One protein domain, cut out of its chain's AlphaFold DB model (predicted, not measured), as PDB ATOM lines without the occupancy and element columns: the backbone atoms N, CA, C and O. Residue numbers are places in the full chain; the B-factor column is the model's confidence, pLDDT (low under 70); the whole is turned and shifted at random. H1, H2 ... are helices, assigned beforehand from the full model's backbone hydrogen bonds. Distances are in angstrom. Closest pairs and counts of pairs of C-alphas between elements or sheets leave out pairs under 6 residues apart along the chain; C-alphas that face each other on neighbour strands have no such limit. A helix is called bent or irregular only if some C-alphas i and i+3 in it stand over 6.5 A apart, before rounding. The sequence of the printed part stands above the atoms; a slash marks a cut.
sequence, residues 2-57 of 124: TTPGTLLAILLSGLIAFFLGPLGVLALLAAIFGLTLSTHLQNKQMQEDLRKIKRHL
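This is residues 2 to 57 of the 124 residues of an uncharacterized protein of Paenibacillus mucilaginosus (strain KNP414) (UniProt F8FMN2). Two helices make a flat, uneven V: the shorter H1 and the much longer H2 meet near their ends at a tight turn, and beyond this corner the two arms spread away from each other. H2 makes the length of the whole, and most of both arms stands free. The printed part has 56 residues with two named helices, H1 then H2, and no named strand; the class is all helix. The whole is extended, with a radius of gyration of the C-alphas of 17.3 A and spans of 54 by 26 by 5 A.

H1, residues 3 to 19, and H2, residues 22 to 56, form a helical hairpin. They run opposite ways at a steep tilt of 39 degrees. H1 touches H2 with residues 16 to 18 alone, and H2 touches H1 with residues 23 to 28 alone. Their closest C-alphas are those of Ala 17 and Gly 24, 3.9 A apart, while the centres are 21.7 A apart. Residues 2 to 12, of which 3 to 12 belong to H1, stand free, and so do residues 18 to 23 and residues 29 to 57, of which 29 to 56 belong to H2. In H1 and H2 every O i to N i+4 pair is within hydrogen-bond range.

H1 begins at C-alpha 3, at (68.417, -76.183, 29.915), and ends at C-alpha 19, at (54.377, -56.413, 34.839), 24.7 A from first to last C-alpha. H2 runs 51.6 A from C-alpha 22 to C-alpha 56, at (101.272, -67.884, 12.693). Neither helix is bent.

The two C-alphas farthest apart, those of Phe 19 and Leu 57, are 54.0 A apart. The printed part has no cut, and the link from H1 to H2 is tight, with 2 residues. The mean pLDDT of the printed part is 86.9, and no printed residue is under 70.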
ATOM      1  N   THR A   2      72.147 -77.153  31.580       73.31
ATOM      2  CA  THR A   2      71.862 -75.695  31.590       73.31
ATOM      3  C   THR A   2      70.441 -75.357  31.142       73.31
ATOM      4  O   THR A   2      69.936 -74.284  31.463       73.31
ATOM      5  N   THR A   3      69.768 -76.297  30.476       78.88
ATOM      6  CA  THR A   3      68.417 -76.183  29.915       78.88
ATOM      7  C   THR A   3      67.324 -75.752  30.903       78.88
ATOM      8  O   THR A   3      66.542 -74.876  30.536       78.88
ATOM      9  N   PRO A   4      67.235 -76.273  32.148       88.81
ATOM     10  CA  PRO A   4      66.165 -75.846  33.053       88.81
ATOM     11  C   PRO A   4      66.349 -74.399  33.529       88.81
ATOM     12  O   PRO A   4      65.373 -73.666  33.660       88.81
ATOM     13  N   GLY A   5      67.597 -73.961  33.728       87.81
ATOM     14  CA  GLY A   5      67.897 -72.588  34.137       87.81
ATOM     15  C   GLY A   5      67.570 -71.571  33.045       87.81
ATOM     16  O   GLY A   5      67.003 -70.519  33.333       87.81
ATOM     17  N   THR A   6      67.854 -71.906  31.782       88.25
ATOM     18  CA  THR A   6      67.513 -71.037  30.644       88.25
ATOM     19  C   THR A   6      66.003 -70.923  30.460       88.25
ATOM     20  O   THR A   6      65.504 -69.818  30.266       88.25
ATOM     21  N   LEU A   7      65.258 -72.028  30.595       90.69
ATOM     22  CA  LEU A   7      63.792 -72.002  30.535       90.69
ATOM     23  C   LEU A   7      63.181 -71.118  31.629       90.69
ATOM     24  O   LEU A   7      62.296 -70.310  31.344       90.69
ATOM     25  N   LEU A   8      63.671 -71.243  32.866       92.06
ATOM     26  CA  LEU A   8      63.191 -70.436  33.987       92.06
ATOM     27  C   LEU A   8      63.478 -68.944  33.766       92.06
ATOM     28  O   LEU A   8      62.606 -68.113  34.002       92.06
ATOM     29  N   ALA A   9      64.670 -68.605  33.265       88.25
ATOM     30  CA  ALA A   9      65.054 -67.225  32.981       88.25
ATOM     31  C   ALA A   9      64.174 -66.576  31.897       88.25
ATOM     32  O   ALA A   9      63.775 -65.421  32.043       88.25
ATOM     33  N   ILE A  10      63.826 -67.320  30.841       88.12
ATOM     34  CA  ILE A  10      62.943 -66.832  29.771       88.12
ATOM     35  C   ILE A  10      61.539 -66.547  30.320       88.12
ATOM     36  O   ILE A  10      60.986 -65.477  30.063       88.12
ATOM     37  N   LEU A  11      60.985 -67.466  31.119       91.06
ATOM     38  CA  LEU A  11      59.676 -67.284  31.756       91.06
ATOM     39  C   LEU A  11      59.656 -66.070  32.691       91.06
ATOM     40  O   LEU A  11      58.733 -65.259  32.626       91.06
ATOM     41  N   LEU A  12      60.684 -65.918  33.530       90.12
ATOM     42  CA  LEU A  12      60.777 -64.805  34.474       90.12
ATOM     43  C   LEU A  12      60.920 -63.458  33.754       90.12
ATOM     44  O   LEU A  12      60.266 -62.488  34.128       90.12
ATOM     45  N   SER A  13      61.731 -63.413  32.694       84.75
ATOM     46  CA  SER A  13      61.912 -62.224  31.855       84.75
ATOM     47  C   SER A  13      60.590 -61.773  31.224       84.75
ATOM     48  O   SER A  13      60.229 -60.599  31.313       84.75
ATOM     49  N   GLY A  14      59.811 -62.715  30.677       84.19
ATOM     50  CA  GLY A  14      58.477 -62.429  30.141       84.19
ATOM     51  C   GLY A  14      57.504 -61.910  31.204       84.19
ATOM     52  O   GLY A  14      56.758 -60.965  30.946       84.19
ATOM     53  N   LEU A  15      57.549 -62.471  32.417       87.94
ATOM     54  CA  LEU A  15      56.700 -62.041  33.532       87.94
ATOM     55  C   LEU A  15      57.025 -60.607  33.984       87.94
ATOM     56  O   LEU A  15      56.119 -59.802  34.202       87.94
ATOM     57  N   ILE A  16      58.316 -60.273  34.082       85.50
ATOM     58  CA  ILE A  16      58.798 -58.929  34.439       85.50
ATOM     59  C   ILE A  16      58.412 -57.920  33.354       85.50
ATOM     60  O   ILE A  16      57.923 -56.833  33.668       85.50
ATOM     61  N   ALA A  17      58.583 -58.282  32.080       84.19
ATOM     62  CA  ALA A  17      58.194 -57.435  30.960       84.19
ATOM     63  C   ALA A  17      56.682 -57.161  30.942       84.19
ATOM     64  O   ALA A  17      56.276 -56.021  30.723       84.19
ATOM     65  N   PHE A  18      55.852 -58.171  31.225       85.12
ATOM     66  CA  PHE A  18      54.401 -58.004  31.328       85.12
ATOM     67  C   PHE A  18      54.009 -57.084  32.492       85.12
ATOM     68  O   PHE A  18      53.180 -56.193  32.317       85.12
ATOM     69  N   PHE A  19      54.642 -57.244  33.660       88.62
ATOM     70  CA  PHE A  19      54.377 -56.413  34.839       88.62
ATOM     71  C   PHE A  19      54.738 -54.931  34.628       88.62
ATOM     72  O   PHE A  19      54.039 -54.050  35.122       88.62
ATOM     73  N   LEU A  20      55.795 -54.639  33.862       87.69
ATOM     74  CA  LEU A  20      56.220 -53.268  33.539       87.69
ATOM     75  C   LEU A  20      55.401 -52.600  32.416       87.69
ATOM     76  O   LEU A  20      55.572 -51.403  32.164       87.69
ATOM     77  N   GLY A  21      54.538 -53.341  31.712       84.06
ATOM     78  CA  GLY A  21      53.729 -52.811  30.614       84.06
ATOM     79  C   GLY A  21      54.583 -52.277  29.443       84.06
ATOM     80  O   GLY A  21      55.498 -52.970  28.993       84.06
ATOM     81  N   PRO A  22      54.340 -51.051  28.928       85.50
ATOM     82  CA  PRO A  22      55.074 -50.504  27.776       85.50
ATOM     83  C   PRO A  22      56.587 -50.370  28.009       85.50
ATOM     84  O   PRO A  22      57.381 -50.542  27.085       85.50
ATOM     85  N   LEU A  23      56.997 -50.098  29.253       87.31
ATOM     86  CA  LEU A  23      58.410 -50.000  29.630       87.31
ATOM     87  C   LEU A  23      59.112 -51.362  29.578       87.31
ATOM     88  O   LEU A  23      60.308 -51.425  29.300       87.31
ATOM     89  N   GLY A  24      58.373 -52.453  29.790       85.19
ATOM     90  CA  GLY A  24      58.903 -53.812  29.708       85.19
ATOM     91  C   GLY A  24      59.307 -54.187  28.285       85.19
ATOM     92  O   GLY A  24      60.340 -54.823  28.085       85.19
ATOM     93  N   VAL A  25      58.551 -53.721  27.285       84.06
ATOM     94  CA  VAL A  25      58.882 -53.911  25.862       84.06
ATOM     95  C   VAL A  25      60.176 -53.178  25.498       84.06
ATOM     96  O   VAL A  25      61.050 -53.750  24.846       84.06
ATOM     97  N   LEU A  26      60.338 -51.937  25.968       89.50
ATOM     98  CA  LEU A  26      61.576 -51.170  25.791       89.50
ATOM     99  C   LEU A  26      62.773 -51.846  26.473       89.50
ATOM    100  O   LEU A  26      63.847 -51.939  25.878       89.50
ATOM    101  N   ALA A  27      62.585 -52.368  27.688       87.25
ATOM    102  CA  ALA A  27      63.623 -53.101  28.405       87.25
ATOM    103  C   ALA A  27      64.040 -54.389  27.670       87.25
ATOM    104  O   ALA A  27      65.231 -54.684  27.573       87.25
ATOM    105  N   LEU A  28      63.080 -55.123  27.098       86.06
ATOM    106  CA  LEU A  28      63.342 -56.311  26.280       86.06
ATOM    107  C   LEU A  28      64.158 -55.978  25.030       86.06
ATOM    108  O   LEU A  28      65.133 -56.667  24.737       86.06
ATOM    109  N   LEU A  29      63.802 -54.904  24.322       88.81
ATOM    110  CA  LEU A  29      64.562 -54.442  23.159       88.81
ATOM    111  C   LEU A  29      65.997 -54.066  23.532       88.81
ATOM    112  O   LEU A  29      66.926 -54.470  22.837       88.81
ATOM    113  N   ALA A  30      66.190 -53.354  24.645       91.25
ATOM    114  CA  ALA A  30      67.523 -53.014  25.135       91.25
ATOM    115  C   ALA A  30      68.343 -54.266  25.489       91.25
ATOM    116  O   ALA A  30      69.521 -54.351  25.136       91.25
ATOM    117  N   ALA A  31      67.724 -55.260  26.131       89.12
ATOM    118  CA  ALA A  31      68.380 -56.517  26.483       89.12
ATOM    119  C   ALA A  31      68.779 -57.333  25.242       89.12
ATOM    120  O   ALA A  31      69.912 -57.807  25.159       89.12
ATOM    121  N   ILE A  32      67.877 -57.460  24.261       91.31
ATOM    122  CA  ILE A  32      68.152 -58.147  22.991       91.31
ATOM    123  C   ILE A  32      69.276 -57.428  22.250       91.31
ATOM    124  O   ILE A  32      70.241 -58.064  21.839       91.31
ATOM    125  N   PHE A  33      69.190 -56.103  22.130       93.88
ATOM    126  CA  PHE A  33      70.209 -55.309  21.455       93.88
ATOM    127  C   PHE A  33      71.577 -55.446  22.132       93.88
ATOM    128  O   PHE A  33      72.577 -55.668  21.452       93.88
ATOM    129  N   GLY A  34      71.628 -55.383  23.466       94.06
ATOM    130  CA  GLY A  34      72.858 -55.582  24.230       94.06
ATOM    131  C   GLY A  34      73.464 -56.970  24.017       94.06
ATOM    132  O   GLY A  34      74.668 -57.085  23.787       94.06
ATOM    133  N   LEU A  35      72.634 -58.016  24.011       92.62
ATOM    134  CA  LEU A  35      73.061 -59.377  23.681       92.62
ATOM    135  C   LEU A  35      73.619 -59.459  22.260       92.62
ATOM    136  O   LEU A  35      74.741 -59.930  22.075       92.62
ATOM    137  N   THR A  36      72.886 -58.972  21.258       93.25
ATOM    138  CA  THR A  36      73.330 -58.996  19.859       93.25
ATOM    139  C   THR A  36      74.641 -58.233  19.681       93.25
ATOM    140  O   THR A  36      75.567 -58.760  19.067       93.25
ATOM    141  N   LEU A  37      74.763 -57.039  20.267       93.88
ATOM    142  CA  LEU A  37      75.969 -56.220  20.186       93.88
ATOM    143  C   LEU A  37      77.164 -56.898  20.865       93.88
ATOM    144  O   LEU A  37      78.246 -56.952  20.283       93.88
ATOM    145  N   SER A  38      76.968 -57.461  22.060       92.94
ATOM    146  CA  SER A  38      78.009 -58.212  22.770       92.94
ATOM    147  C   SER A  38      78.484 -59.411  21.954       92.94
ATOM    148  O   SER A  38      79.684 -59.629  21.807       92.94
ATOM    149  N   THR A  39      77.545 -60.173  21.390       91.31
ATOM    150  CA  THR A  39      77.860 -61.347  20.564       91.31
ATOM    151  C   THR A  39      78.598 -60.933  19.291       91.31
ATOM    152  O   THR A  39      79.553 -61.586  18.885       91.31
ATOM    153  N   HIS A  40      78.206 -59.812  18.682       92.00
ATOM    154  CA  HIS A  40      78.878 -59.270  17.506       92.00
ATOM    155  C   HIS A  40      80.321 -58.841  17.814       92.00
ATOM    156  O   HIS A  40      81.235 -59.191  17.067       92.00
ATOM    157  N   LEU A  41      80.545 -58.150  18.937       90.00
ATOM    158  CA  LEU A  41      81.886 -57.760  19.381       90.00
ATOM    159  C   LEU A  41      82.773 -58.979  19.658       90.00
ATOM    160  O   LEU A  41      83.914 -59.020  19.203       90.00
ATOM    161  N   GLN A  42      82.239 -59.980  20.362       90.44
ATOM    162  CA  GLN A  42      82.959 -61.222  20.652       90.44
ATOM    163  C   GLN A  42      83.300 -61.991  19.374       90.44
ATOM    164  O   GLN A  42      84.431 -62.443  19.220       90.44
ATOM    165  N   ASN A  43      82.365 -62.084  18.423       88.56
ATOM    166  CA  ASN A  43      82.633 -62.711  17.130       88.56
ATOM    167  C   ASN A  43      83.746 -61.988  16.371       88.56
ATOM    168  O   ASN A  43      84.617 -62.646  15.807       88.56
ATOM    169  N   LYS A  44      83.756 -60.650  16.378       87.56
ATOM    170  CA  LYS A  44      84.822 -59.874  15.735       87.56
ATOM    171  C   LYS A  44      86.186 -60.149  16.378       87.56
ATOM    172  O   LYS A  44      87.159 -60.377  15.667       87.56
ATOM    173  N   GLN A  45      86.246 -60.193  17.708       87.94
ATOM    174  CA  GLN A  45      87.470 -60.536  18.442       87.94
ATOM    175  C   GLN A  45      87.946 -61.956  18.111       87.94
ATOM    176  O   GLN A  45      89.112 -62.147  17.773       87.94
ATOM    177  N   MET A  46      87.039 -62.941  18.101       86.00
ATOM    178  CA  MET A  46      87.372 -64.312  17.698       86.00
ATOM    179  C   MET A  46      87.887 -64.379  16.260       86.00
ATOM    180  O   MET A  46      88.830 -65.117  15.989       86.00
ATOM    181  N   GLN A  47      87.302 -63.619  15.333       84.94
ATOM    182  CA  GLN A  47      87.781 -63.560  13.951       84.94
ATOM    183  C   GLN A  47      89.197 -62.983  13.857       84.94
ATOM    184  O   GLN A  47      90.029 -63.523  13.126       84.94
ATOM    185  N   GLU A  48      89.494 -61.918  14.599       84.06
ATOM    186  CA  GLU A  48      90.838 -61.335  14.647       84.06
ATOM    187  C   GLU A  48      91.863 -62.310  15.231       84.06
ATOM    188  O   GLU A  48      92.964 -62.449  14.693       84.06
ATOM    189  N   ASP A  49      91.502 -63.028  16.289       86.50
ATOM    190  CA  ASP A  49      92.389 -64.000  16.919       86.50
ATOM    191  C   ASP A  49      92.601 -65.238  16.045       86.50
ATOM    192  O   ASP A  49      93.738 -65.679  15.869       86.50
ATOM    193  N   LEU A  50      91.552 -65.736  15.384       82.56
ATOM    194  CA  LEU A  50      91.680 -66.782  14.369       82.56
ATOM    195  C   LEU A  50      92.592 -66.334  13.225       82.56
ATOM    196  O   LEU A  50      93.446 -67.102  12.791       82.56
ATOM    197  N   ARG A  51      92.477 -65.083  12.767       81.25
ATOM    198  CA  ARG A  51      93.352 -64.530  11.723       81.25
ATOM    199  C   ARG A  51      94.812 -64.472  12.179       81.25
ATOM    200  O   ARG A  51      95.702 -64.801  11.393       81.25
ATOM    201  N   LYS A  52      95.085 -64.090  13.432       82.31
ATOM    202  CA  LYS A  52      96.447 -64.118  14.001       82.31
ATOM    203  C   LYS A  52      97.003 -65.541  14.056       82.31
ATOM    204  O   LYS A  52      98.134 -65.757  13.632       82.31
ATOM    205  N   ILE A  53      96.204 -66.502  14.523       83.06
ATOM    206  CA  ILE A  53      96.589 -67.917  14.602       83.06
ATOM    207  C   ILE A  53      96.891 -68.471  13.204       83.06
ATOM    208  O   ILE A  53      97.947 -69.063  12.996       83.06
ATOM    209  N   LYS A  54      96.018 -68.216  12.223       77.69
ATOM    210  CA  LYS A  54      96.211 -68.627  10.825       77.69
ATOM    211  C   LYS A  54      97.504 -68.076  10.222       77.69
ATOM    212  O   LYS A  54      98.268 -68.832   9.629       77.69
ATOM    213  N   ARG A  55      97.806 -66.789  10.450       77.25
ATOM    214  CA  ARG A  55      99.085 -66.177  10.043       77.25
ATOM    215  C   ARG A  55     100.286 -66.863  10.689       77.25
ATOM    216  O   ARG A  55     101.279 -67.092  10.012       77.25
ATOM    217  N   HIS A  56     100.192 -67.204  11.973       79.50
ATOM    218  CA  HIS A  56     101.272 -67.884  12.693       79.50
ATOM    219  C   HIS A  56     101.500 -69.322  12.199       79.50
ATOM    220  O   HIS A  56     102.621 -69.816  12.230       79.50
ATOM    221  N   LEU A  57     100.448 -69.970  11.699       78.50
ATOM    222  CA  LEU A  57     100.489 -71.304  11.095       78.50
ATOM    223  C   LEU A  57     100.873 -71.293   9.604       78.50
ATOM    224  O   LEU A  57     100.918 -72.353   8.990       78.50
TER     225      LEU A  57